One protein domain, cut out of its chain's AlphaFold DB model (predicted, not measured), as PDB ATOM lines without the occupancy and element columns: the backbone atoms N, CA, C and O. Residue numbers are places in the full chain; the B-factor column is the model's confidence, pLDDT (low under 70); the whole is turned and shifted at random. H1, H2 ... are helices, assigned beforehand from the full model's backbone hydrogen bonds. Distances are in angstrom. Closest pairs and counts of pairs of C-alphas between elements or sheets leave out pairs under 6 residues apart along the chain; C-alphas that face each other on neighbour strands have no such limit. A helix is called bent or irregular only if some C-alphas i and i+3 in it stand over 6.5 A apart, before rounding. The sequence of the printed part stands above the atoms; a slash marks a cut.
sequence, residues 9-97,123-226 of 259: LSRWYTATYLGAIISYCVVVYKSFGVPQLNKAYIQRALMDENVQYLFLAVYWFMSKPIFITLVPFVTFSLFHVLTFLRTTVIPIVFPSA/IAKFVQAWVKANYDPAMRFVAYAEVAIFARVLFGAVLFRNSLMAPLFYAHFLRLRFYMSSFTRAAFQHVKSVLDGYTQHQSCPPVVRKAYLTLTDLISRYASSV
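What this domain is: This is residues 9 to 97 and 123 to 226 of the 259 residues of an uncharacterized protein of Pseudozyma hubeiensis (strain SY62) (UniProt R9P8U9). In this elongated, all-helix body, H1, H3, H6 and H5b form a curved row in the middle, neighbours running opposite ways. H4 and H5a reach to one end of the long axis, and H7 and H8 run out and back at the other. The printed part has 193 residues with eight named helices, H1 to H8 in chain order, and no named strand. It is only just compact, close to loose: radius of gyration of the C-alphas 19.5 A, spans 69 by 40 by 35 A.

How they stand to each other: H1, residues 9 to 32, touches H3, residues 49 to 62, at a shallow tilt of 28 degrees; closest C-alphas Tyr 17 and Phe 61, 5.6 A. H2, residues 39 to 47, touches no helix. H5, residues 123 to 158, assigned as one helix by its hydrogen bonds, is bent: C-alphas 133 and 136 are 7.1 A apart, and arms H5a, to 133, and H5b, from 136, stand at 58 degrees. H4, residues 67 to 93, touches H5a with residues 79 to 90 alone; closest C-alphas Arg 86 and Ala 124, 5.2 A. H6, residues 165 to 180, forms a hairpin with H5b; closest C-alphas Leu 154 and Pro 167, 5.3 A. H7, residues 182 to 199, and H8, residues 206 to 224, form a hairpin but only just touch, with 3 pairs of C-alphas within 8 A; closest Thr 199 and Arg 209, 5.8 A. Every O i to N i+4 pair is within hydrogen-bond range except in H4, 17 of 23.

Where its parts are: H1 begins at C-alpha 9 (148.868, 152.453, 159.252) and H8 ends at C-alpha 224 (183.891, 159.121, 142.916). H4 measures 36.1 A.

The domain as a whole: Residues 98 to 122 are cut out, a gap of 10.2 A between C-alphas 97 and 123. Residues 202 to 207 stand free. Residues 95 to 97 and 225 to 226 have pLDDT under 70.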
ATOM      1  N   LEU A   9     147.625 152.832 159.932       84.00
ATOM      2  CA  LEU A   9     148.868 152.453 159.252       84.00
ATOM      3  C   LEU A   9     150.028 153.404 159.576       84.00
ATOM      4  O   LEU A   9     151.157 152.950 159.744       84.00
ATOM      5  N   SER A  10     149.762 154.707 159.719       83.62
ATOM      6  CA  SER A  10     150.793 155.670 160.121       83.62
ATOM      7  C   SER A  10     151.273 155.437 161.557       83.62
ATOM      8  O   SER A  10     152.463 155.588 161.838       83.62
ATOM      9  N   ARG A  11     150.385 155.024 162.474       87.81
ATOM     10  CA  ARG A  11     150.776 154.647 163.844       87.81
ATOM     11  C   ARG A  11     151.660 153.404 163.848       87.81
ATOM     12  O   ARG A  11     152.698 153.422 164.498       87.81
ATOM     13  N   TRP A  12     151.315 152.374 163.073       90.56
ATOM     14  CA  TRP A  12     152.147 151.171 162.932       90.56
ATOM     15  C   TRP A  12     153.497 151.444 162.264       90.56
ATOM     16  O   TRP A  12     154.506 150.881 162.680       90.56
ATOM     17  N   TYR A  13     153.542 152.350 161.284       91.94
ATOM     18  CA  TYR A  13     154.792 152.823 160.682       91.94
ATOM     19  C   TYR A  13     155.704 153.462 161.736       91.94
ATOM     20  O   TYR A  13     156.861 153.074 161.892       91.94
ATOM     21  N   THR A  14     155.149 154.395 162.510       90.62
ATOM     22  CA  THR A  14     155.867 155.123 163.564       90.62
ATOM     23  C   THR A  14     156.330 154.176 164.674       90.62
ATOM     24  O   THR A  14     157.477 154.248 165.106       90.62
ATOM     25  N   ALA A  15     155.474 153.235 165.088       93.19
ATOM     26  CA  ALA A  15     155.810 152.210 166.072       93.19
ATOM     27  C   ALA A  15     156.933 151.283 165.583       93.19
ATOM     28  O   ALA A  15     157.853 150.985 166.342       93.19
ATOM     29  N   THR A  16     156.904 150.878 164.309       94.00
ATOM     30  CA  THR A  16     157.973 150.062 163.711       94.00
ATOM     31  C   THR A  16     159.307 150.802 163.726       94.00
ATOM     32  O   THR A  16     160.316 150.232 164.136       94.00
ATOM     33  N   TYR A  17     159.326 152.080 163.333       95.31
ATOM     34  CA  TYR A  17     160.555 152.875 163.364       95.31
ATOM     35  C   TYR A  17     161.052 153.161 164.776       95.31
ATOM     36  O   TYR A  17     162.256 153.104 165.004       95.31
ATOM     37  N   LEU A  18     160.156 153.400 165.733       95.38
ATOM     38  CA  LEU A  18     160.535 153.538 167.137       95.38
ATOM     39  C   LEU A  18     161.207 152.258 167.656       95.38
ATOM     40  O   LEU A  18     162.272 152.324 168.267       95.38
ATOM     41  N   GLY A  19     160.626 151.092 167.356       94.06
ATOM     42  CA  GLY A  19     161.224 149.797 167.683       94.06
ATOM     43  C   GLY A  19     162.586 149.592 167.014       94.06
ATOM     44  O   GLY A  19     163.532 149.146 167.665       94.06
ATOM     45  N   ALA A  20     162.720 149.982 165.742       94.56
ATOM     46  CA  ALA A  20     163.994 149.943 165.032       94.56
ATOM     47  C   ALA A  20     165.043 150.848 165.699       94.56
ATOM     48  O   ALA A  20     166.145 150.385 165.962       94.56
ATOM     49  N   ILE A  21     164.701 152.094 166.043       96.25
ATOM     50  CA  ILE A  21     165.607 153.029 166.730       96.25
ATOM     51  C   ILE A  21     166.121 152.415 168.035       96.25
ATOM     52  O   ILE A  21     167.329 152.369 168.248       96.25
ATOM     53  N   ILE A  22     165.230 151.880 168.874       94.31
ATOM     54  CA  ILE A  22     165.613 151.249 170.147       94.31
ATOM     55  C   ILE A  22     166.561 150.066 169.903       94.31
ATOM     56  O   ILE A  22     167.613 149.978 170.538       94.31
ATOM     57  N   SER A  23     166.226 149.184 168.958       91.31
ATOM     58  CA  SER A  23     167.053 148.022 168.610       91.31
ATOM     59  C   SER A  23     168.452 148.435 168.134       91.31
ATOM     60  O   SER A  23     169.462 147.942 168.639       91.31
ATOM     61  N   TYR A  24     168.533 149.405 167.220       92.94
ATOM     62  CA  TYR A  24     169.805 149.893 166.690       92.94
ATOM     63  C   TYR A  24     170.629 150.651 167.737       92.94
ATOM     64  O   TYR A  24     171.848 150.505 167.746       92.94
ATOM     65  N   CYS A  25     170.008 151.378 168.670       92.75
ATOM     66  CA  CYS A  25     170.716 151.968 169.810       92.75
ATOM     67  C   CYS A  25     171.430 150.898 170.650       92.75
ATOM     68  O   CYS A  25     172.596 151.076 171.003       92.75
ATOM     69  N   VAL A  26     170.771 149.765 170.922       89.19
ATOM     70  CA  VAL A  26     171.382 148.640 171.653       89.19
ATOM     71  C   VAL A  26     172.560 148.051 170.873       89.19
ATOM     72  O   VAL A  26     173.620 147.802 171.447       89.19
ATOM     73  N   VAL A  27     172.400 147.850 169.562       87.62
ATOM     74  CA  VAL A  27     173.452 147.293 168.695       87.62
ATOM     75  C   VAL A  27     174.660 148.225 168.623       87.62
ATOM     76  O   VAL A  27     175.787 147.778 168.823       87.62
ATOM     77  N   VAL A  28     174.435 149.523 168.408       90.50
ATOM     78  CA  VAL A  28     175.499 150.533 168.364       90.50
ATOM     79  C   VAL A  28     176.219 150.612 169.708       90.50
ATOM     80  O   VAL A  28     177.448 150.576 169.736       90.50
ATOM     81  N   TYR A  29     175.488 150.635 170.825       90.06
ATOM     82  CA  TYR A  29     176.102 150.642 172.155       90.06
ATOM     83  C   TYR A  29     176.953 149.390 172.399       90.06
ATOM     84  O   TYR A  29     178.064 149.485 172.915       90.06
ATOM     85  N   LYS A  30     176.489 148.214 171.961       84.81
ATOM     86  CA  LYS A  30     177.261 146.968 172.065       84.81
ATOM     87  C   LYS A  30     178.537 146.990 171.213       84.81
ATOM     88  O   LYS A  30     179.548 146.432 171.632       84.81
ATOM     89  N   SER A  31     178.498 147.611 170.036       85.19
ATOM     90  CA  SER A  31     179.643 147.680 169.115       85.19
ATOM     91  C   SER A  31     180.666 148.758 169.496       85.19
ATOM     92  O   SER A  31     181.861 148.596 169.237       85.19
ATOM     93  N   PHE A  32     180.226 149.865 170.106       86.38
ATOM     94  CA  PHE A  32     181.069 151.043 170.344       86.38
ATOM     95  C   PHE A  32     181.325 151.379 171.812       86.38
ATOM     96  O   PHE A  32     182.305 152.065 172.096       86.38
ATOM     97  N   GLY A  33     180.510 150.875 172.738       87.31
ATOM     98  CA  GLY A  33     180.561 151.260 174.143       87.31
ATOM     99  C   GLY A  33     180.093 152.698 174.366       87.31
ATOM    100  O   GLY A  33     179.215 153.206 173.666       87.31
ATOM    101  N   VAL A  34     180.675 153.355 175.372       88.31
ATOM    102  CA  VAL A  34     180.331 154.735 175.740       88.31
ATOM    103  C   VAL A  34     180.811 155.707 174.650       88.31
ATOM    104  O   VAL A  34     181.987 155.656 174.281       88.31
ATOM    105  N   PRO A  35     179.947 156.615 174.152       89.88
ATOM    106  CA  PRO A  35     180.331 157.602 173.151       89.88
ATOM    107  C   PRO A  35     181.503 158.482 173.581       89.88
ATOM    108  O   PRO A  35     181.500 159.046 174.673       89.88
ATOM    109  N   GLN A  36     182.483 158.641 172.690       89.56
ATOM    110  CA  GLN A  36     183.631 159.520 172.902       89.56
ATOM    111  C   GLN A  36     183.637 160.637 171.856       89.56
ATOM    112  O   GLN A  36     183.549 160.381 170.656       89.56
ATOM    113  N   LEU A  37     183.792 161.888 172.294       90.25
ATOM    114  CA  LEU A  37     183.866 163.061 171.412       90.25
ATOM    115  C   LEU A  37     185.282 163.257 170.853       90.25
ATOM    116  O   LEU A  37     185.875 164.325 170.969       90.25
ATOM    117  N   ASN A  38     185.845 162.204 170.263       93.56
ATOM    118  CA  ASN A  38     187.127 162.272 169.572       93.56
ATOM    119  C   ASN A  38     186.974 161.884 168.096       93.56
ATOM    120  O   ASN A  38     186.057 161.160 167.701       93.56
ATOM    121  N   LYS A  39     187.895 162.386 167.267       89.81
ATOM    122  CA  LYS A  39     187.849 162.202 165.811       89.81
ATOM    123  C   LYS A  39     187.848 160.723 165.413       89.81
ATOM    124  O   LYS A  39     187.114 160.350 164.503       89.81
ATOM    125  N   ALA A  40     188.627 159.889 166.102       89.81
ATOM    126  CA  ALA A  40     188.740 158.464 165.802       89.81
ATOM    127  C   ALA A  40     187.417 157.718 166.041       89.81
ATOM    128  O   ALA A  40     186.969 156.961 165.180       89.81
ATOM    129  N   TYR A  41     186.760 157.977 167.174       90.44
ATOM    130  CA  TYR A  41     185.463 157.406 167.519       90.44
ATOM    131  C   TYR A  41     184.390 157.831 166.514       90.44
ATOM    132  O   TYR A  41     183.688 156.978 165.973       90.44
ATOM    133  N   ILE A  42     184.301 159.133 166.216       89.94
ATOM    134  CA  ILE A  42     183.298 159.675 165.288       89.94
ATOM    135  C   ILE A  42     183.508 159.113 163.882       89.94
ATOM    136  O   ILE A  42     182.551 158.664 163.258       89.94
ATOM    137  N   GLN A  43     184.748 159.082 163.386       90.00
ATOM    138  CA  GLN A  43     185.044 158.540 162.061       90.00
ATOM    139  C   GLN A  43     184.677 157.053 161.969       90.00
ATOM    140  O   GLN A  43     184.041 156.643 160.999       90.00
ATOM    141  N   ARG A  44     185.018 156.259 162.994       88.62
ATOM    142  CA  ARG A  44     184.643 154.841 163.059       88.62
ATOM    143  C   ARG A  44     183.126 154.669 163.084       88.62
ATOM    144  O   ARG A  44     182.607 153.828 162.362       88.62
ATOM    145  N   ALA A  45     182.423 155.467 163.889       89.94
ATOM    146  CA  ALA A  45     180.970 155.409 164.002       89.94
ATOM    147  C   ALA A  45     180.284 155.778 162.679       89.94
ATOM    148  O   ALA A  45     179.385 155.074 162.244       89.94
ATOM    149  N   LEU A  46     180.732 156.827 161.984       88.31
ATOM    150  CA  LEU A  46     180.145 157.240 160.702       88.31
ATOM    151  C   LEU A  46     180.355 156.212 159.579       88.31
ATOM    152  O   LEU A  46     179.538 156.128 158.659       88.31
ATOM    153  N   MET A  47     181.427 155.420 159.642       87.62
ATOM    154  CA  MET A  47     181.692 154.341 158.685       87.62
ATOM    155  C   MET A  47     180.968 153.030 159.023       87.62
ATOM    156  O   MET A  47     180.941 152.130 158.185       87.62
ATOM    157  N   ASP A  48     180.352 152.922 160.200       90.38
ATOM    158  CA  ASP A  48     179.652 151.717 160.637       90.38
ATOM    159  C   ASP A  48     178.228 151.644 160.090       90.38
ATOM    160  O   ASP A  48     177.452 152.601 160.152       90.38
ATOM    161  N   GLU A  49     177.860 150.473 159.580       89.94
ATOM    162  CA  GLU A  49     176.546 150.258 158.981       89.94
ATOM    163  C   GLU A  49     175.404 150.383 159.997       89.94
ATOM    164  O   GLU A  49     174.361 150.944 159.668       89.94
ATOM    165  N   ASN A  50     175.592 149.939 161.244       92.19
ATOM    166  CA  ASN A  50     174.534 149.994 162.254       92.19
ATOM    167  C   ASN A  50     174.235 151.443 162.639       92.19
ATOM    168  O   ASN A  50     173.077 151.826 162.794       92.19
ATOM    169  N   VAL A  51     175.275 152.270 162.738       93.12
ATOM    170  CA  VAL A  51     175.132 153.709 162.982       93.12
ATOM    171  C   VAL A  51     174.432 154.388 161.802       93.12
ATOM    172  O   VAL A  51     173.513 155.182 162.003       93.12
ATOM    173  N   GLN A  52     174.801 154.043 160.566       94.25
ATOM    174  CA  GLN A  52     174.145 154.564 159.360       94.25
ATOM    175  C   GLN A  52     172.648 154.214 159.325       94.25
ATOM    176  O   GLN A  52     171.824 155.090 159.054       94.25
ATOM    177  N   TYR A  53     172.271 152.971 159.649       94.56
ATOM    178  CA  TYR A  53     170.863 152.571 159.752       94.56
ATOM    179  C   TYR A  53     170.137 153.234 160.925       94.56
ATOM    180  O   TYR A  53     168.957 153.546 160.778       94.56
ATOM    181  N   LEU A  54     170.805 153.503 162.053       95.56
ATOM    182  CA  LEU A  54     170.216 154.257 163.164       95.56
ATOM    183  C   LEU A  54     169.833 155.676 162.723       95.56
ATOM    184  O   LEU A  54     168.689 156.093 162.911       95.56
ATOM    185  N   PHE A  55     170.753 156.396 162.075       95.19
ATOM    186  CA  PHE A  55     170.462 157.721 161.522       95.19
ATOM    187  C   PHE A  55     169.332 157.671 160.493       95.19
ATOM    188  O   PHE A  55     168.441 158.523 160.497       95.19
ATOM    189  N   LEU A  56     169.332 156.645 159.643       95.25
ATOM    190  CA  LEU A  56     168.283 156.442 158.654       95.25
ATOM    191  C   LEU A  56     166.920 156.147 159.301       95.25
ATOM    192  O   LEU A  56     165.905 156.663 158.837       95.25
ATOM    193  N   ALA A  57     166.882 155.373 160.387       96.00
ATOM    194  CA  ALA A  57     165.664 155.088 161.140       96.00
ATOM    195  C   ALA A  57     165.075 156.356 161.767       96.00
ATOM    196  O   ALA A  57     163.876 156.595 161.639       96.00
ATOM    197  N   VAL A  58     165.916 157.194 162.385       95.94
ATOM    198  CA  VAL A  58     165.503 158.489 162.952       95.94
ATOM    199  C   VAL A  58     164.957 159.410 161.862       95.94
ATOM    200  O   VAL A  58     163.892 160.004 162.032       95.94
ATOM    201  N   TYR A  59     165.632 159.486 160.713       95.00
ATOM    202  CA  TYR A  59     165.159 160.291 159.589       95.00
ATOM    203  C   TYR A  59     163.766 159.852 159.113       95.00
ATOM    204  O   TYR A  59     162.873 160.687 158.947       95.00
ATOM    205  N   TRP A  60     163.552 158.547 158.917       93.75
ATOM    206  CA  TRP A  60     162.260 158.025 158.466       93.75
ATOM    207  C   TRP A  60     161.159 158.146 159.517       93.75
ATOM    208  O   TRP A  60     160.017 158.414 159.154       93.75
ATOM    209  N   PHE A  61     161.501 158.038 160.800       93.56
ATOM    210  CA  PHE A  61     160.582 158.292 161.907       93.56
ATOM    211  C   PHE A  61     160.027 159.725 161.889       93.56
ATOM    212  O   PHE A  61     158.844 159.930 162.139       93.56
ATOM    213  N   MET A  62     160.866 160.712 161.557       90.44
ATOM    214  CA  MET A  62     160.478 162.129 161.486       90.44
ATOM    215  C   MET A  62     159.884 162.539 160.125       90.44
ATOM    216  O   MET A  62     159.406 163.662 159.964       90.44
ATOM    217  N   SER A  63     159.932 161.653 159.130       87.69
ATOM    218  CA  SER A  63     159.505 161.930 157.757       87.69
ATOM    219  C   SER A  63     158.071 161.475 157.482       87.69
ATOM    220  O   SER A  63     157.478 160.681 158.209       87.69
ATOM    221  N   LYS A  64     157.502 161.943 156.362       87.06
ATOM    222  CA  LYS A  64     156.231 161.403 155.852       87.06
ATOM    223  C   LYS A  64     156.379 159.898 155.569       87.06
ATOM    224  O   LYS A  64     157.384 159.526 154.962       87.06
ATOM    225  N   PRO A  65     155.389 159.054 155.922       89.12
ATOM    226  CA  PRO A  65     155.510 157.608 155.775       89.12
ATOM    227  C   PRO A  65     155.790 157.154 154.338       89.12
ATOM    228  O   PRO A  65     155.024 157.439 153.414       89.12
ATOM    229  N   ILE A  66     156.869 156.390 154.163       90.56
ATOM    230  CA  ILE A  66     157.216 155.709 152.912       90.56
ATOM    231  C   ILE A  66     157.391 154.220 153.220       90.56
ATOM    232  O   ILE A  66     158.477 153.775 153.543       90.56
ATOM    233  N   PHE A  67     156.332 153.415 153.131       91.88
ATOM    234  CA  PHE A  67     156.345 152.030 153.638       91.88
ATOM    235  C   PHE A  67     157.450 151.126 153.071       91.88
ATOM    236  O   PHE A  67     157.946 150.265 153.790       91.88
ATOM    237  N   ILE A  68     157.890 151.337 151.826       92.69
ATOM    238  CA  ILE A  68     158.985 150.543 151.241       92.69
ATOM    239  C   ILE A  68     160.306 150.699 152.017       92.69
ATOM    240  O   ILE A  68     161.122 149.783 152.017       92.69
ATOM    241  N   THR A  69     160.506 151.807 152.743       94.44
ATOM    242  CA  THR A  69     161.720 152.031 153.544       94.44
ATOM    243  C   THR A  69     161.811 151.103 154.751       94.44
ATOM    244  O   THR A  69     162.884 150.998 155.334       94.44
ATOM    245  N   LEU A  70     160.724 150.415 155.121       94.94
ATOM    246  CA  LEU A  70     160.703 149.442 156.214       94.94
ATOM    247  C   LEU A  70     161.404 148.130 155.858       94.94
ATOM    248  O   LEU A  70     161.829 147.421 156.768       94.94
ATOM    249  N   VAL A  71     161.534 147.799 154.568       96.25
ATOM    250  CA  VAL A  71     162.025 146.487 154.116       96.25
ATOM    251  C   VAL A  71     163.380 146.124 154.745       96.25
ATOM    252  O   VAL A  71     163.443 145.073 155.385       96.25
ATOM    253  N   PRO A  72     164.428 146.977 154.696       94.81
ATOM    254  CA  PRO A  72     165.701 146.669 155.347       94.81
ATOM    255  C   PRO A  72     165.555 146.470 156.859       94.81
ATOM    256  O   PRO A  72     166.099 145.522 157.419       94.81
ATOM    257  N   PHE A  73     164.776 147.324 157.528       95.31
ATOM    258  CA  PHE A  73     164.613 147.278 158.982       95.31
ATOM    259  C   PHE A  73     163.899 146.016 159.450       95.31
ATOM    260  O   PHE A  73     164.308 145.437 160.452       95.31
ATOM    261  N   VAL A  74     162.874 145.558 158.730       94.38
ATOM    262  CA  VAL A  74     162.185 144.299 159.039       94.38
ATOM    263  C   VAL A  74     163.138 143.120 158.858       94.38
ATOM    264  O   VAL A  74     163.226 142.271 159.747       94.38
ATOM    265  N   THR A  75     163.906 143.099 157.763       93.12
ATOM    266  CA  THR A  75     164.907 142.054 157.525       93.12
ATOM    267  C   THR A  75     165.943 142.018 158.646       93.12
ATOM    268  O   THR A  75     166.111 140.973 159.269       93.12
ATOM    269  N   PHE A  76     166.589 143.139 158.981       92.62
ATOM    270  CA  PHE A  76     167.593 143.169 160.051       92.62
ATOM    271  C   PHE A  76     167.009 142.890 161.435       92.62
ATOM    272  O   PHE A  76     167.646 142.211 162.238       92.62
ATOM    273  N   SER A  77     165.783 143.339 161.712       91.00
ATOM    274  CA  SER A  77     165.117 143.067 162.991       91.00
ATOM    275  C   SER A  77     164.950 141.569 163.236       91.00
ATOM    276  O   SER A  77     165.170 141.120 164.358       91.00
ATOM    277  N   LEU A  78     164.662 140.772 162.200       92.06
ATOM    278  CA  LEU A  78     164.627 139.313 162.321       92.06
ATOM    279  C   LEU A  78     165.983 138.749 162.779       92.06
ATOM    280  O   LEU A  78     166.042 137.967 163.728       92.06
ATOM    281  N   PHE A  79     167.084 139.181 162.159       91.38
ATOM    282  CA  PHE A  79     168.431 138.750 162.552       91.38
ATOM    283  C   PHE A  79     168.807 139.213 163.962       91.38
ATOM    284  O   PHE A  79     169.414 138.443 164.713       91.38
ATOM    285  N   HIS A  80     168.426 140.432 164.351       86.94
ATOM    286  CA  HIS A  80     168.642 140.937 165.706       86.94
ATOM    287  C   HIS A  80     167.871 140.119 166.743       86.94
ATOM    288  O   HIS A  80     168.472 139.706 167.731       86.94
ATOM    289  N   VAL A  81     166.592 139.809 166.501       89.19
ATOM    290  CA  VAL A  81     165.768 138.984 167.401       89.19
ATOM    291  C   VAL A  81     166.357 137.584 167.550       89.19
ATOM    292  O   VAL A  81     166.530 137.110 168.671       89.19
ATOM    293  N   LEU A  82     166.729 136.933 166.446       88.19
ATOM    294  CA  LEU A  82     167.342 135.602 166.478       88.19
ATOM    295  C   LEU A  82     168.684 135.605 167.219       88.19
ATOM    296  O   LEU A  82     168.968 134.716 168.024       88.19
ATOM    297  N   THR A  83     169.505 136.628 166.986       86.06
ATOM    298  CA  THR A  83     170.784 136.775 167.683       86.06
ATOM    299  C   THR A  83     170.565 137.014 169.173       86.06
ATOM    300  O   THR A  83     171.190 136.331 169.978       86.06
ATOM    301  N   PHE A  84     169.645 137.903 169.544       86.19
ATOM    302  CA  PHE A  84     169.293 138.198 170.933       86.19
ATOM    303  C   PHE A  84     168.740 136.969 171.666       86.19
ATOM    304  O   PHE A  84     169.174 136.662 172.779       86.19
ATOM    305  N   LEU A  85     167.852 136.207 171.019       87.25
ATOM    306  CA  LEU A  85     167.340 134.941 171.539       87.25
ATOM    307  C   LEU A  85     168.492 133.984 171.874       87.25
ATOM    308  O   LEU A  85     168.554 133.443 172.976       87.25
ATOM    309  N   ARG A  86     169.442 133.825 170.945       85.38
ATOM    310  CA  ARG A  86     170.596 132.935 171.114       85.38
ATOM    311  C   ARG A  86     171.578 133.422 172.180       85.38
ATOM    312  O   ARG A  86     172.084 132.608 172.943       85.38
ATOM    313  N   THR A  87     171.922 134.709 172.182       83.00
ATOM    314  CA  THR A  87     173.033 135.233 172.996       83.00
ATOM    315  C   THR A  87     172.614 135.728 174.369       83.00
ATOM    316  O   THR A  87     173.483 135.941 175.206       83.00
ATOM    317  N   THR A  88     171.321 135.956 174.594       84.69
ATOM    318  CA  THR A  88     170.833 136.611 175.812       84.69
ATOM    319  C   THR A  88     169.702 135.822 176.451       84.69
ATOM    320  O   THR A  88     169.847 135.387 177.587       84.69
ATOM    321  N   VAL A  89     168.612 135.552 175.728       86.62
ATOM    322  CA  VAL A  89     167.438 134.882 176.317       86.62
ATOM    323  C   VAL A  89     167.752 133.439 176.719       86.62
ATOM    324  O   VAL A  89     167.494 133.060 177.857       86.62
ATOM    325  N   ILE A  90     168.340 132.636 175.822       84.62
ATOM    326  CA  ILE A  90     168.648 131.228 176.123       84.62
ATOM    327  C   ILE A  90     169.606 131.092 177.321       84.62
ATOM    328  O   ILE A  90     169.267 130.329 178.220       84.62
ATOM    329  N   PRO A  91     170.743 131.816 177.401       82.44
ATOM    330  CA  PRO A  91     171.628 131.726 178.564       82.44
ATOM    331  C   PRO A  91     170.988 132.178 179.883       82.44
ATOM    332  O   PRO A  91     171.288 131.597 180.920       82.44
ATOM    333  N   ILE A  92     170.098 133.180 179.863       83.88
ATOM    334  CA  ILE A  92     169.402 133.653 181.074       83.88
ATOM    335  C   ILE A  92     168.421 132.596 181.593       83.88
ATOM    336  O   ILE A  92     168.371 132.336 182.791       83.88
ATOM    337  N   VAL A  93     167.645 131.981 180.697       84.00
ATOM    338  CA  VAL A  93     166.632 130.978 181.067       84.00
ATOM    339  C   VAL A  93     167.273 129.610 181.346       84.00
ATOM    340  O   VAL A  93     166.770 128.848 182.167       84.00
ATOM    341  N   PHE A  94     168.404 129.304 180.700       80.25
ATOM    342  CA  PHE A  94     169.129 128.036 180.818       80.25
ATOM    343  C   PHE A  94     170.640 128.273 181.030       80.25
ATOM    344  O   PHE A  94     171.425 128.153 180.082       80.25
ATOM    345  N   PRO A  95     171.087 128.554 182.269       66.56
ATOM    346  CA  PRO A  95     172.478 128.924 182.567       66.56
ATOM    347  C   PRO A  95     173.523 127.880 182.136       66.56
ATOM    348  O   PRO A  95     174.615 128.228 181.679       66.56
ATOM    349  N   SER A  96     173.167 126.594 182.195       60.31
ATOM    350  CA  SER A  96     174.006 125.454 181.793       60.31
ATOM    351  C   SER A  96     174.145 125.269 180.273       60.31
ATOM    352  O   SER A  96     174.865 124.379 179.829       60.31
ATOM    353  N   ALA A  97     173.502 126.114 179.457       55.44
ATOM    354  CA  ALA A  97     173.616 126.118 177.996       55.44
ATOM    355  C   ALA A  97     174.545 127.218 177.446       55.44
ATOM    356  O   ALA A  97     174.580 127.426 176.231       55.44
ATOM    357  N   ILE A 123     168.488 124.366 170.078       84.44
ATOM    358  CA  ILE A 123     167.832 125.590 169.586       84.44
ATOM    359  C   ILE A 123     168.885 126.655 169.262       84.44
ATOM    360  O   ILE A 123     168.870 127.217 168.171       84.44
ATOM    361  N   ALA A 124     169.855 126.879 170.154       83.31
ATOM    362  CA  ALA A 124     170.934 127.837 169.916       83.31
ATOM    363  C   ALA A 124     171.759 127.501 168.657       83.31
ATOM    364  O   ALA A 124     172.058 128.395 167.858       83.31
ATOM    365  N   LYS A 125     172.079 126.214 168.444       86.06
ATOM    366  CA  LYS A 125     172.768 125.729 167.235       86.06
ATOM    367  C   LYS A 125     171.914 125.889 165.978       86.06
ATOM    368  O   LYS A 125     172.435 126.349 164.966       86.06
ATOM    369  N   PHE A 126     170.619 125.573 166.041       89.00
ATOM    370  CA  PHE A 126     169.690 125.766 164.924       89.00
ATOM    371  C   PHE A 126     169.595 127.239 164.525       89.00
ATOM    372  O   PHE A 126     169.794 127.573 163.361       89.00
ATOM    373  N   VAL A 127     169.379 128.132 165.495       89.12
ATOM    374  CA  VAL A 127     169.315 129.579 165.253       89.12
ATOM    375  C   VAL A 127     170.623 130.084 164.645       89.12
ATOM    376  O   VAL A 127     170.604 130.854 163.688       89.12
ATOM    377  N   GLN A 128     171.776 129.628 165.145       88.44
ATOM    378  CA  GLN A 128     173.070 129.992 164.567       88.44
ATOM    379  C   GLN A 128     173.234 129.494 163.126       88.44
ATOM    380  O   GLN A 128     173.725 130.252 162.289       88.44
ATOM    381  N   ALA A 129     172.845 128.252 162.836       91.50
ATOM    382  CA  ALA A 129     172.911 127.687 161.492       91.50
ATOM    383  C   ALA A 129     171.979 128.433 160.529       91.50
ATOM    384  O   ALA A 129     172.404 128.810 159.440       91.50
ATOM    385  N   TRP A 130     170.752 128.729 160.962       93.12
ATOM    386  CA  TRP A 130     169.779 129.480 160.177       93.12
ATOM    387  C   TRP A 130     170.278 130.892 159.867       93.12
ATOM    388  O   TRP A 130     170.250 131.305 158.710       93.12
ATOM    389  N   VAL A 131     170.796 131.615 160.871       91.75
ATOM    390  CA  VAL A 131     171.361 132.961 160.677       91.75
ATOM    391  C   VAL A 131     172.502 132.920 159.665       91.75
ATOM    392  O   VAL A 131     172.501 133.717 158.737       91.75
ATOM    393  N   LYS A 132     173.436 131.969 159.792       90.50
ATOM    394  CA  LYS A 132     174.558 131.831 158.850       90.50
ATOM    395  C   LYS A 132     174.085 131.516 157.427       90.50
ATOM    396  O   LYS A 132     174.559 132.143 156.490       90.50
ATOM    397  N   ALA A 133     173.138 130.592 157.268       94.00
ATOM    398  CA  ALA A 133     172.627 130.189 155.959       94.00
ATOM    399  C   ALA A 133     171.842 131.304 155.248       94.00
ATOM    400  O   ALA A 133     171.874 131.398 154.025       94.00
ATOM    401  N   ASN A 134     171.141 132.151 156.009       94.25
ATOM    402  CA  ASN A 134     170.269 133.187 155.455       94.25
ATOM    403  C   ASN A 134     170.907 134.581 155.417       94.25
ATOM    404  O   ASN A 134     170.341 135.467 154.780       94.25
ATOM    405  N   TYR A 135     172.065 134.790 156.051       91.69
ATOM    406  CA  TYR A 135     172.733 136.094 156.090       91.69
ATOM    407  C   TYR A 135     173.071 136.610 154.686       91.69
ATOM    408  O   TYR A 135     172.607 137.679 154.300       91.69
ATOM    409  N   ASP A 136     173.799 135.829 153.885       91.75
ATOM    410  CA  ASP A 136     174.210 136.238 152.536       91.75
ATOM    411  C   ASP A 136     173.013 136.514 151.598       91.75
ATOM    412  O   ASP A 136     172.979 137.582 150.972       91.75
ATOM    413  N   PRO A 137     171.997 135.625 151.495       94.62
ATOM    414  CA  PRO A 137     170.778 135.915 150.739       94.62
ATOM    415  C   PRO A 137     170.048 137.169 151.222       94.62
ATOM    416  O   PRO A 137     169.622 137.982 150.399       94.62
ATOM    417  N   ALA A 138     169.929 137.361 152.539       92.88
ATOM    418  CA  ALA A 138     169.264 138.528 153.104       92.88
ATOM    419  C   ALA A 138     170.020 139.823 152.796       92.88
ATOM    420  O   ALA A 138     169.399 140.809 152.412       92.88
ATOM    421  N   MET A 139     171.351 139.820 152.879       93.12
ATOM    422  CA  MET A 139     172.173 140.983 152.540       93.12
ATOM    423  C   MET A 139     172.038 141.369 151.066       93.12
ATOM    424  O   MET A 139     171.926 142.553 150.743       93.12
ATOM    425  N   ARG A 140     171.975 140.385 150.159       94.94
ATOM    426  CA  ARG A 140     171.677 140.630 148.737       94.94
ATOM    427  C   ARG A 140     170.283 141.216 148.550       94.94
ATOM    428  O   ARG A 140     170.130 142.201 147.834       94.94
ATOM    429  N   PHE A 141     169.278 140.631 149.198       96.44
ATOM    430  CA  PHE A 141     167.902 141.119 149.143       96.44
ATOM    431  C   PHE A 141     167.800 142.573 149.620       96.44
ATOM    432  O   PHE A 141     167.231 143.409 148.917       96.44
ATOM    433  N   VAL A 142     168.416 142.897 150.761       96.00
ATOM    434  CA  VAL A 142     168.461 144.264 151.288       96.00
ATOM    435  C   VAL A 142     169.168 145.199 150.313       96.00
ATOM    436  O   VAL A 142     168.627 146.258 150.023       96.00
ATOM    437  N   ALA A 143     170.307 144.806 149.740       95.31
ATOM    438  CA  ALA A 143     171.021 145.635 148.771       95.31
ATOM    439  C   ALA A 143     170.152 146.004 147.552       95.31
ATOM    440  O   ALA A 143     170.136 147.160 147.129       95.31
ATOM    441  N   TYR A 144     169.378 145.061 147.008       95.94
ATOM    442  CA  TYR A 144     168.426 145.363 145.933       95.94
ATOM    443  C   TYR A 144     167.263 146.239 146.408       95.94
ATOM    444  O   TYR A 144     166.879 147.182 145.708       95.94
ATOM    445  N   ALA A 145     166.724 145.969 147.599       96.38
ATOM    446  CA  ALA A 145     165.677 146.793 148.192       96.38
ATOM    447  C   ALA A 145     166.151 148.240 148.397       96.38
ATOM    448  O   ALA A 145     165.405 149.174 148.119       96.38
ATOM    449  N   GLU A 146     167.403 148.447 148.807       95.88
ATOM    450  CA  GLU A 146     167.985 149.772 148.999       95.88
ATOM    451  C   GLU A 146     168.046 150.572 147.698       95.88
ATOM    452  O   GLU A 146     167.676 151.749 147.686       95.88
ATOM    453  N   VAL A 147     168.461 149.933 146.600       93.75
ATOM    454  CA  VAL A 147     168.470 150.553 145.267       93.75
ATOM    455  C   VAL A 147     167.044 150.891 144.819       93.75
ATOM    456  O   VAL A 147     166.794 151.992 144.324       93.75
ATOM    457  N   ALA A 148     166.082 149.993 145.051       95.12
ATOM    458  CA  ALA A 148     164.674 150.228 144.729       95.12
ATOM    459  C   ALA A 148     164.061 151.377 145.553       95.12
ATOM    460  O   ALA A 148     163.319 152.204 145.014       95.12
ATOM    461  N   ILE A 149     164.400 151.477 146.843       95.12
ATOM    462  CA  ILE A 149     163.993 152.589 147.710       95.12
ATOM    463  C   ILE A 149     164.545 153.902 147.159       95.12
ATOM    464  O   ILE A 149     163.782 154.862 147.038       95.12
ATOM    465  N   PHE A 150     165.823 153.953 146.767       94.19
ATOM    466  CA  PHE A 150     166.393 155.164 146.179       94.19
ATOM    467  C   PHE A 150     165.649 155.584 144.913       94.19
ATOM    468  O   PHE A 150     165.239 156.739 144.811       94.19
ATOM    469  N   ALA A 151     165.391 154.648 143.994       92.25
ATOM    470  CA  ALA A 151     164.619 154.924 142.785       92.25
ATOM    471  C   ALA A 151     163.221 155.479 143.113       92.25
ATOM    472  O   ALA A 151     162.794 156.485 142.544       92.25
ATOM    473  N   ARG A 152     162.523 154.887 144.092       93.19
ATOM    474  CA  ARG A 152     161.203 155.355 144.536       93.19
ATOM    475  C   ARG A 152     161.252 156.744 145.174       93.19
ATOM    476  O   ARG A 152     160.342 157.546 144.943       93.19
ATOM    477  N   VAL A 153     162.253 157.023 146.005       92.69
ATOM    478  CA  VAL A 153     162.417 158.318 146.677       92.69
ATOM    479  C   VAL A 153     162.801 159.401 145.667       92.69
ATOM    480  O   VAL A 153     162.225 160.486 145.716       92.69
ATOM    481  N   LEU A 154     163.680 159.091 144.712       90.69
ATOM    482  CA  LEU A 154     164.081 159.986 143.628       90.69
ATOM    483  C   LEU A 154     162.902 160.320 142.707       90.69
ATOM    484  O   LEU A 154     162.631 161.490 142.455       90.69
ATOM    485  N   PHE A 155     162.140 159.314 142.273       91.38
ATOM    486  CA  PHE A 155     160.936 159.535 141.468       91.38
ATOM    487  C   PHE A 155     159.893 160.362 142.230       91.38
ATOM    488  O   PHE A 155     159.284 161.277 141.683       91.38
ATOM    489  N   GLY A 156     159.732 160.098 143.532       88.50
ATOM    490  CA  GLY A 156     158.881 160.909 144.401       88.50
ATOM    491  C   GLY A 156     159.282 162.386 144.438       88.50
ATOM    492  O   GLY A 156     158.395 163.233 144.513       88.50
ATOM    493  N   ALA A 157     160.578 162.685 144.347       89.56
ATOM    494  CA  ALA A 157     161.098 164.047 144.380       89.56
ATOM    495  C   ALA A 157     160.893 164.762 143.043       89.56
ATOM    496  O   ALA A 157     160.440 165.903 143.030       89.56
ATOM    497  N   VAL A 158     161.130 164.066 141.924       88.25
ATOM    498  CA  VAL A 158     160.873 164.586 140.567       88.25
ATOM    499  C   VAL A 158     159.389 164.912 140.365       88.25
ATOM    500  O   VAL A 158     159.057 165.904 139.727       88.25
ATOM    501  N   LEU A 159     158.487 164.118 140.951       88.81
ATOM    502  CA  LEU A 159     157.041 164.372 140.919       88.81
ATOM    503  C   LEU A 159     156.557 165.332 142.027       88.81
ATOM    504  O   LEU A 159     155.347 165.466 142.215       88.81
ATOM    505  N   PHE A 160     157.459 165.951 142.800       86.56
ATOM    506  CA  PHE A 160     157.142 166.824 143.944       86.56
ATOM    507  C   PHE A 160     156.187 166.189 144.980       86.56
ATOM    508  O   PHE A 160     155.425 166.866 145.670       86.56
ATOM    509  N   ARG A 161     156.209 164.854 145.104       82.38
ATOM    510  CA  ARG A 161     155.377 164.071 146.037       82.38
ATOM    511  C   ARG A 161     156.044 163.842 147.393       82.38
ATOM    512  O   ARG A 161     155.347 163.518 148.354       82.38
ATOM    513  N   ASN A 162     157.367 163.965 147.490       81.88
ATOM    514  CA  ASN A 162     158.112 163.930 148.751       81.88
ATOM    515  C   ASN A 162     159.069 165.133 148.851       81.88
ATOM    516  O   ASN A 162     159.238 165.891 147.899       81.88
ATOM    517  N   SER A 163     159.655 165.334 150.033       84.44
ATOM    518  CA  SER A 163     160.659 166.384 150.239       84.44
ATOM    519  C   SER A 163     161.921 166.089 149.425       84.44
ATOM    520  O   SER A 163     162.400 164.953 149.442       84.44
ATOM    521  N   LEU A 164     162.512 167.121 148.810       87.06
ATOM    522  CA  LEU A 164     163.811 167.036 148.124       87.06
ATOM    523  C   LEU A 164     164.955 166.609 149.061       87.06
ATOM    524  O   LEU A 164     165.987 166.136 148.595       87.06
ATOM    525  N   MET A 165     164.770 166.716 150.380       87.81
ATOM    526  CA  MET A 165     165.745 166.228 151.358       87.81
ATOM    527  C   MET A 165     165.837 164.698 151.394       87.81
ATOM    528  O   MET A 165     166.916 164.159 151.624       87.81
ATOM    529  N   ALA A 166     164.744 163.986 151.105       89.56
ATOM    530  CA  ALA A 166     164.715 162.526 151.151       89.56
ATOM    531  C   ALA A 166     165.695 161.860 150.172       89.56
ATOM    532  O   ALA A 166     166.477 161.018 150.621       89.56
ATOM    533  N   PRO A 167     165.720 162.207 148.868       91.19
ATOM    534  CA  PRO A 167     166.696 161.624 147.953       91.19
ATOM    535  C   PRO A 167     168.129 162.048 148.276       91.19
ATOM    536  O   PRO A 167     169.025 161.243 148.066       91.19
ATOM    537  N   LEU A 168     168.370 163.251 148.814       91.94
ATOM    538  CA  LEU A 168     169.722 163.690 149.185       91.94
ATOM    539  C   LEU A 168     170.270 162.898 150.378       91.94
ATOM    540  O   LEU A 168     171.368 162.347 150.301       91.94
ATOM    541  N   PHE A 169     169.484 162.783 151.452       92.56
ATOM    542  CA  PHE A 169     169.867 162.006 152.630       92.56
ATOM    543  C   PHE A 169     170.074 160.530 152.271       92.56
ATOM    544  O   PHE A 169     171.089 159.925 152.623       92.56
ATOM    545  N   TYR A 170     169.155 159.962 151.484       94.12
ATOM    546  CA  TYR A 170     169.260 158.574 151.051       94.12
ATOM    547  C   TYR A 170     170.410 158.342 150.062       94.12
ATOM    548  O   TYR A 170     171.065 157.307 150.130       94.12
ATOM    549  N   ALA A 171     170.711 159.297 149.175       92.50
ATOM    550  CA  ALA A 171     171.878 159.220 148.297       92.50
ATOM    551  C   ALA A 171     173.181 159.199 149.100       92.50
ATOM    552  O   ALA A 171     174.105 158.468 148.749       92.50
ATOM    553  N   HIS A 172     173.279 159.982 150.179       92.25
ATOM    554  CA  HIS A 172     174.437 159.944 151.072       92.25
ATOM    555  C   HIS A 172     174.563 158.597 151.792       92.25
ATOM    556  O   HIS A 172     175.633 157.992 151.762       92.25
ATOM    557  N   PHE A 173     173.464 158.079 152.349       94.31
ATOM    558  CA  PHE A 173     173.423 156.734 152.929       94.31
ATOM    559  C   PHE A 173     173.882 155.668 151.923       94.31
ATOM    560  O   PHE A 173     174.797 154.894 152.199       94.31
ATOM    561  N   LEU A 174     173.302 155.663 150.720       92.88
ATOM    562  CA  LEU A 174     173.580 154.651 149.704       92.88
ATOM    563  C   LEU A 174     175.014 154.746 149.175       92.88
ATOM    564  O   LEU A 174     175.629 153.732 148.848       92.88
ATOM    565  N   ARG A 175     175.575 155.957 149.153       90.31
ATOM    566  CA  ARG A 175     176.988 156.188 148.867       90.31
ATOM    567  C   ARG A 175     177.888 155.549 149.922       90.31
ATOM    568  O   ARG A 175     178.799 154.815 149.551       90.31
ATOM    569  N   LEU A 176     177.651 155.801 151.210       90.56
ATOM    570  CA  LEU A 176     178.415 155.158 152.289       90.56
ATOM    571  C   LEU A 176     178.297 153.632 152.197       90.56
ATOM    572  O   LEU A 176     179.299 152.917 152.249       90.56
ATOM    573  N   ARG A 177     177.081 153.139 151.941       91.25
ATOM    574  CA  ARG A 177     176.809 151.714 151.758       91.25
ATOM    575  C   ARG A 177     177.575 151.115 150.582       91.25
ATOM    576  O   ARG A 177     178.126 150.030 150.720       91.25
ATOM    577  N   PHE A 178     177.684 151.822 149.457       90.38
ATOM    578  CA  PHE A 178     178.460 151.377 148.296       90.38
ATOM    579  C   PHE A 178     179.945 151.146 148.633       90.38
ATOM    580  O   PHE A 178     180.567 150.219 148.109       90.38
ATOM    581  N   TYR A 179     180.522 151.937 149.541       86.44
ATOM    582  CA  TYR A 179     181.899 151.732 149.997       86.44
ATOM    583  C   TYR A 179     182.039 150.561 150.966       86.44
ATOM    584  O   TYR A 179     182.973 149.767 150.838       86.44
ATOM    585  N   MET A 180     181.096 150.413 151.893       85.00
ATOM    586  CA  MET A 180     181.214 149.437 152.981       85.00
ATOM    587  C   MET A 180     180.672 148.045 152.619       85.00
ATOM    588  O   MET A 180     181.121 147.051 153.177       85.00
ATOM    589  N   SER A 181     179.752 147.943 151.654       89.56
ATOM    590  CA  SER A 181     179.057 146.698 151.300       89.56
ATOM    591  C   SER A 181     179.391 146.225 149.886       89.56
ATOM    592  O   SER A 181     179.070 146.876 148.887       89.56
ATOM    593  N   SER A 182     179.978 145.030 149.781       91.69
ATOM    594  CA  SER A 182     180.161 144.338 148.498       91.69
ATOM    595  C   SER A 182     178.825 143.958 147.850       91.69
ATOM    596  O   SER A 182     178.710 144.023 146.626       91.69
ATOM    597  N   PHE A 183     177.801 143.634 148.647       93.56
ATOM    598  CA  PHE A 183     176.458 143.306 148.161       93.56
ATOM    599  C   PHE A 183     175.805 144.490 147.449       93.56
ATOM    600  O   PHE A 183     175.226 144.323 146.377       93.56
ATOM    601  N   THR A 184     175.956 145.696 148.001       92.50
ATOM    602  CA  THR A 184     175.449 146.926 147.384       92.50
ATOM    603  C   THR A 184     176.171 147.201 146.070       92.50
ATOM    604  O   THR A 184     175.515 147.445 145.060       92.50
ATOM    605  N   ARG A 185     177.506 147.058 146.020       92.81
ATOM    606  CA  ARG A 185     178.260 147.180 144.759       92.81
ATOM    607  C   ARG A 185     177.781 146.196 143.694       92.81
ATOM    608  O   ARG A 185     177.548 146.608 142.561       92.81
ATOM    609  N   ALA A 186     177.591 144.929 144.061       93.44
ATOM    610  CA  ALA A 186     177.100 143.902 143.147       93.44
ATOM    611  C   ALA A 186     175.684 144.219 142.631       93.44
ATOM    612  O   ALA A 186     175.427 144.100 141.435       93.44
ATOM    613  N   ALA A 187     174.786 144.695 143.501       93.44
ATOM    614  CA  ALA A 187     173.441 145.110 143.105       93.44
ATOM    615  C   ALA A 187     173.478 146.275 142.100       93.44
ATOM    616  O   ALA A 187     172.804 146.222 141.074       93.44
ATOM    617  N   PHE A 188     174.312 147.292 142.340       92.00
ATOM    618  CA  PHE A 188     174.500 148.405 141.403       92.00
ATOM    619  C   PHE A 188     175.085 147.961 140.061       92.00
ATOM    620  O   PHE A 188     174.625 148.424 139.021       92.00
ATOM    621  N   GLN A 189     176.074 147.065 140.071       92.06
ATOM    622  CA  GLN A 189     176.660 146.510 138.847       92.06
ATOM    623  C   GLN A 189     175.625 145.734 138.033       92.06
ATOM    624  O   GLN A 189     175.525 145.943 136.828       92.06
ATOM    625  N   HIS A 190     174.815 144.901 138.690       94.00
ATOM    626  CA  HIS A 190     173.755 144.141 138.036       94.00
ATOM    627  C   HIS A 190     172.661 145.051 137.463       94.00
ATOM    628  O   HIS A 190     172.255 144.909 136.311       94.00
ATOM    629  N   VAL A 191     172.205 146.042 138.236       91.94
ATOM    630  CA  VAL A 191     171.238 147.038 137.751       91.94
ATOM    631  C   VAL A 191     171.815 147.781 136.548       91.94
ATOM    632  O   VAL A 191     171.154 147.885 135.518       91.94
ATOM    633  N   LYS A 192     173.075 148.220 136.626       91.06
ATOM    634  CA  LYS A 192     173.762 148.867 135.509       91.06
ATOM    635  C   LYS A 192     173.822 147.974 134.268       91.06
ATOM    636  O   LYS A 192     173.478 148.458 133.195       91.06
ATOM    637  N   SER A 193     174.202 146.701 134.384       92.38
ATOM    638  CA  SER A 193     174.289 145.804 133.221       92.38
ATOM    639  C   SER A 193     172.933 145.584 132.554       92.38
ATOM    640  O   SER A 193     172.845 145.550 131.330       92.38
ATOM    641  N   VAL A 194     171.864 145.486 133.350       91.50
ATOM    642  CA  VAL A 194     170.495 145.359 132.836       91.50
ATOM    643  C   VAL A 194     170.079 146.632 132.089       91.50
ATOM    644  O   VAL A 194     169.589 146.553 130.963       91.50
ATOM    645  N   LEU A 195     170.316 147.813 132.670       89.19
ATOM    646  CA  LEU A 195     169.996 149.093 132.027       89.19
ATOM    647  C   LEU A 195     170.845 149.342 130.770       89.19
ATOM    648  O   LEU A 195     170.328 149.829 129.762       89.19
ATOM    649  N   ASP A 196     172.128 148.985 130.797       89.00
ATOM    650  CA  ASP A 196     173.006 149.046 129.629       89.00
ATOM    651  C   ASP A 196     172.472 148.141 128.508       89.00
ATOM    652  O   ASP A 196     172.370 148.593 127.369       89.00
ATOM    653  N   GLY A 197     172.040 146.916 128.827       88.75
ATOM    654  CA  GLY A 197     171.437 145.997 127.858       88.75
ATOM    655  C   GLY A 197     170.190 146.573 127.179       88.75
ATOM    656  O   GLY A 197     170.084 146.548 125.954       88.75
ATOM    657  N   TYR A 198     169.276 147.175 127.947       87.06
ATOM    658  CA  TYR A 198     168.073 147.800 127.382       87.06
ATOM    659  C   TYR A 198     168.373 149.056 126.549       87.06
ATOM    660  O   TYR A 198     167.738 149.287 125.521       87.06
ATOM    661  N   THR A 199     169.341 149.877 126.963       87.00
ATOM    662  CA  THR A 199     169.671 151.147 126.280       87.00
ATOM    663  C   THR A 199     170.592 150.983 125.071       87.00
ATOM    664  O   THR A 199     170.786 151.937 124.311       87.00
ATOM    665  N   GLN A 200     171.188 149.804 124.890       84.56
ATOM    666  CA  GLN A 200     171.982 149.441 123.713       84.56
ATOM    667  C   GLN A 200     171.139 148.844 122.577       84.56
ATOM    668  O   GLN A 200     171.638 148.720 121.460       84.56
ATOM    669  N   HIS A 201     169.868 148.513 122.821       82.38
ATOM    670  CA  HIS A 201     168.985 148.008 121.774       82.38
ATOM    671  C   HIS A 201     168.744 149.078 120.696       82.38
ATOM    672  O   HIS A 201     168.483 150.240 121.014       82.38
ATOM    673  N   GLN A 202     168.775 148.689 119.416       77.44
ATOM    674  CA  GLN A 202     168.645 149.612 118.272       77.44
ATOM    675  C   GLN A 202     167.311 150.383 118.254       77.44
ATOM    676  O   GLN A 202     167.214 151.455 117.669       77.44
ATOM    677  N   SER A 203     166.290 149.859 118.933       81.69
ATOM    678  CA  SER A 203     164.968 150.485 119.072       81.69
ATOM    679  C   SER A 203     164.887 151.545 120.181       81.69
ATOM    680  O   SER A 203     163.817 152.109 120.397       81.69
ATOM    681  N   CYS A 204     165.968 151.802 120.931       81.00
ATOM    682  CA  CYS A 204     165.963 152.797 122.002       81.00
ATOM    683  C   CYS A 204     166.097 154.220 121.421       81.00
ATOM    684  O   CYS A 204     167.090 154.504 120.745       81.00
ATOM    685  N   PRO A 205     165.155 155.146 121.695       87.00
ATOM    686  CA  PRO A 205     165.261 156.518 121.213       87.00
ATOM    687  C   PRO A 205     166.566 157.192 121.684       87.00
ATOM    688  O   PRO A 205     166.894 157.110 122.875       87.00
ATOM    689  N   PRO A 206     167.287 157.937 120.818       84.62
ATOM    690  CA  PRO A 206     168.568 158.561 121.171       84.62
ATOM    691  C   PRO A 206     168.498 159.478 122.401       84.62
ATOM    692  O   PRO A 206     169.454 159.574 123.173       84.62
ATOM    693  N   VAL A 207     167.345 160.119 122.617       88.81
ATOM    694  CA  VAL A 207     167.079 160.979 123.779       88.81
ATOM    695  C   VAL A 207     167.133 160.186 125.089       88.81
ATOM    696  O   VAL A 207     167.758 160.637 126.047       88.81
ATOM    697  N   VAL A 208     166.542 158.987 125.121       87.19
ATOM    698  CA  VAL A 208     166.529 158.115 126.310       87.19
ATOM    699  C   VAL A 208     167.944 157.653 126.635       87.19
ATOM    700  O   VAL A 208     168.374 157.734 127.785       87.19
ATOM    701  N   ARG A 209     168.711 157.259 125.613       86.50
ATOM    702  CA  ARG A 209     170.118 156.881 125.776       86.50
ATOM    703  C   ARG A 209     170.963 158.042 126.307       86.50
ATOM    704  O   ARG A 209     171.725 157.853 127.251       86.50
ATOM    705  N   LYS A 210     170.813 159.251 125.754       88.69
ATOM    706  CA  LYS A 210     171.543 160.443 126.222       88.69
ATOM    707  C   LYS A 210     171.202 160.783 127.676       88.69
ATOM    708  O   LYS A 210     172.108 161.056 128.464       88.69
ATOM    709  N   ALA A 211     169.921 160.732 128.043       88.44
ATOM    710  CA  ALA A 211     169.475 160.958 129.417       88.44
ATOM    711  C   ALA A 211     170.057 159.912 130.381       88.44
ATOM    712  O   ALA A 211     170.593 160.274 131.427       88.44
ATOM    713  N   TYR A 212     170.034 158.632 129.997       88.94
ATOM    714  CA  TYR A 212     170.620 157.541 130.774       88.94
ATOM    715  C   TYR A 212     172.130 157.714 130.997       88.94
ATOM    716  O   TYR A 212     172.605 157.591 132.128       88.94
ATOM    717  N   LEU A 213     172.888 158.047 129.946       88.62
ATOM    718  CA  LEU A 213     174.331 158.281 130.051       88.62
ATOM    719  C   LEU A 213     174.646 159.484 130.947       88.62
ATOM    720  O   LEU A 213     175.535 159.399 131.788       88.62
ATOM    721  N   THR A 214     173.873 160.566 130.823       89.50
ATOM    722  CA  THR A 214     174.018 161.759 131.672       89.50
ATOM    723  C   THR A 214     173.744 161.429 133.141       89.50
ATOM    724  O   THR A 214     174.517 161.806 134.017       89.50
ATOM    725  N   LEU A 215     172.671 160.682 133.425       86.75
ATOM    726  CA  LEU A 215     172.338 160.249 134.783       86.75
ATOM    727  C   LEU A 215     173.428 159.346 135.370       86.75
ATOM    728  O   LEU A 215     173.820 159.518 136.522       86.75
ATOM    729  N   THR A 216     173.931 158.402 134.575       85.12
ATOM    730  CA  THR A 216     174.996 157.486 134.997       85.12
ATOM    731  C   THR A 216     176.277 158.251 135.318       85.12
ATOM    732  O   THR A 216     176.876 158.006 136.360       85.12
ATOM    733  N   ASP A 217     176.661 159.221 134.487       87.31
ATOM    734  CA  ASP A 217     177.822 160.080 134.728       87.31
ATOM    735  C   ASP A 217     177.666 160.907 136.016       87.31
ATOM    736  O   ASP A 217     178.576 160.941 136.844       87.31
ATOM    737  N   LEU A 218     176.488 161.488 136.266       86.50
ATOM    738  CA  LEU A 218     176.205 162.191 137.524       86.50
ATOM    739  C   LEU A 218     176.357 161.276 138.747       86.50
ATOM    740  O   LEU A 218     176.994 161.662 139.729       86.50
ATOM    741  N   ILE A 219     175.815 160.055 138.682       84.44
ATOM    742  CA  ILE A 219     175.943 159.061 139.756       84.44
ATOM    743  C   ILE A 219     177.412 158.673 139.952       84.44
ATOM    744  O   ILE A 219     177.886 158.635 141.088       84.44
ATOM    745  N   SER A 220     178.154 158.430 138.869       82.25
ATOM    746  CA  SER A 220     179.576 158.084 138.915       82.25
ATOM    747  C   SER A 220     180.425 159.208 139.507       82.25
ATOM    748  O   SER A 220     181.265 158.937 140.359       82.25
ATOM    749  N   ARG A 221     180.188 160.471 139.139       84.94
ATOM    750  CA  ARG A 221     180.877 161.633 139.731       84.94
ATOM    751  C   ARG A 221     180.555 161.785 141.213       84.94
ATOM    752  O   ARG A 221     181.455 161.999 142.029       84.94
ATOM    753  N   TYR A 222     179.278 161.640 141.572       81.88
ATOM    754  CA  TYR A 222     178.845 161.704 142.962       81.88
ATOM    755  C   TYR A 222     179.493 160.600 143.798       81.88
ATOM    756  O   TYR A 222     180.030 160.895 144.864       81.88
ATOM    757  N   ALA A 223     179.532 159.365 143.290       77.56
ATOM    758  CA  ALA A 223     180.250 158.267 143.921       77.56
ATOM    759  C   ALA A 223     181.745 158.601 144.050       77.56
ATOM    760  O   ALA A 223     182.252 158.665 145.164       77.56
ATOM    761  N   SER A 224     182.432 158.937 142.957       71.75
ATOM    762  CA  SER A 224     183.891 159.121 142.916       71.75
ATOM    763  C   SER A 224     184.445 160.281 143.750       71.75
ATOM    764  O   SER A 224     185.616 160.240 144.110       71.75
ATOM    765  N   SER A 225     183.643 161.280 144.130       68.94
ATOM    766  CA  SER A 225     184.124 162.474 144.862       68.94
ATOM    767  C   SER A 225     184.739 162.232 146.263       68.94
ATOM    768  O   SER A 225     185.188 163.181 146.892       68.94
ATOM    769  N   VAL A 226     184.775 160.990 146.766       55.03
ATOM    770  CA  VAL A 226     185.423 160.590 148.041       55.03
ATOM    771  C   VAL A 226     186.620 159.656 147.802       55.03
ATOM    772  O   VAL A 226     187.441 159.485 148.700       55.03
TER     773      VAL A 226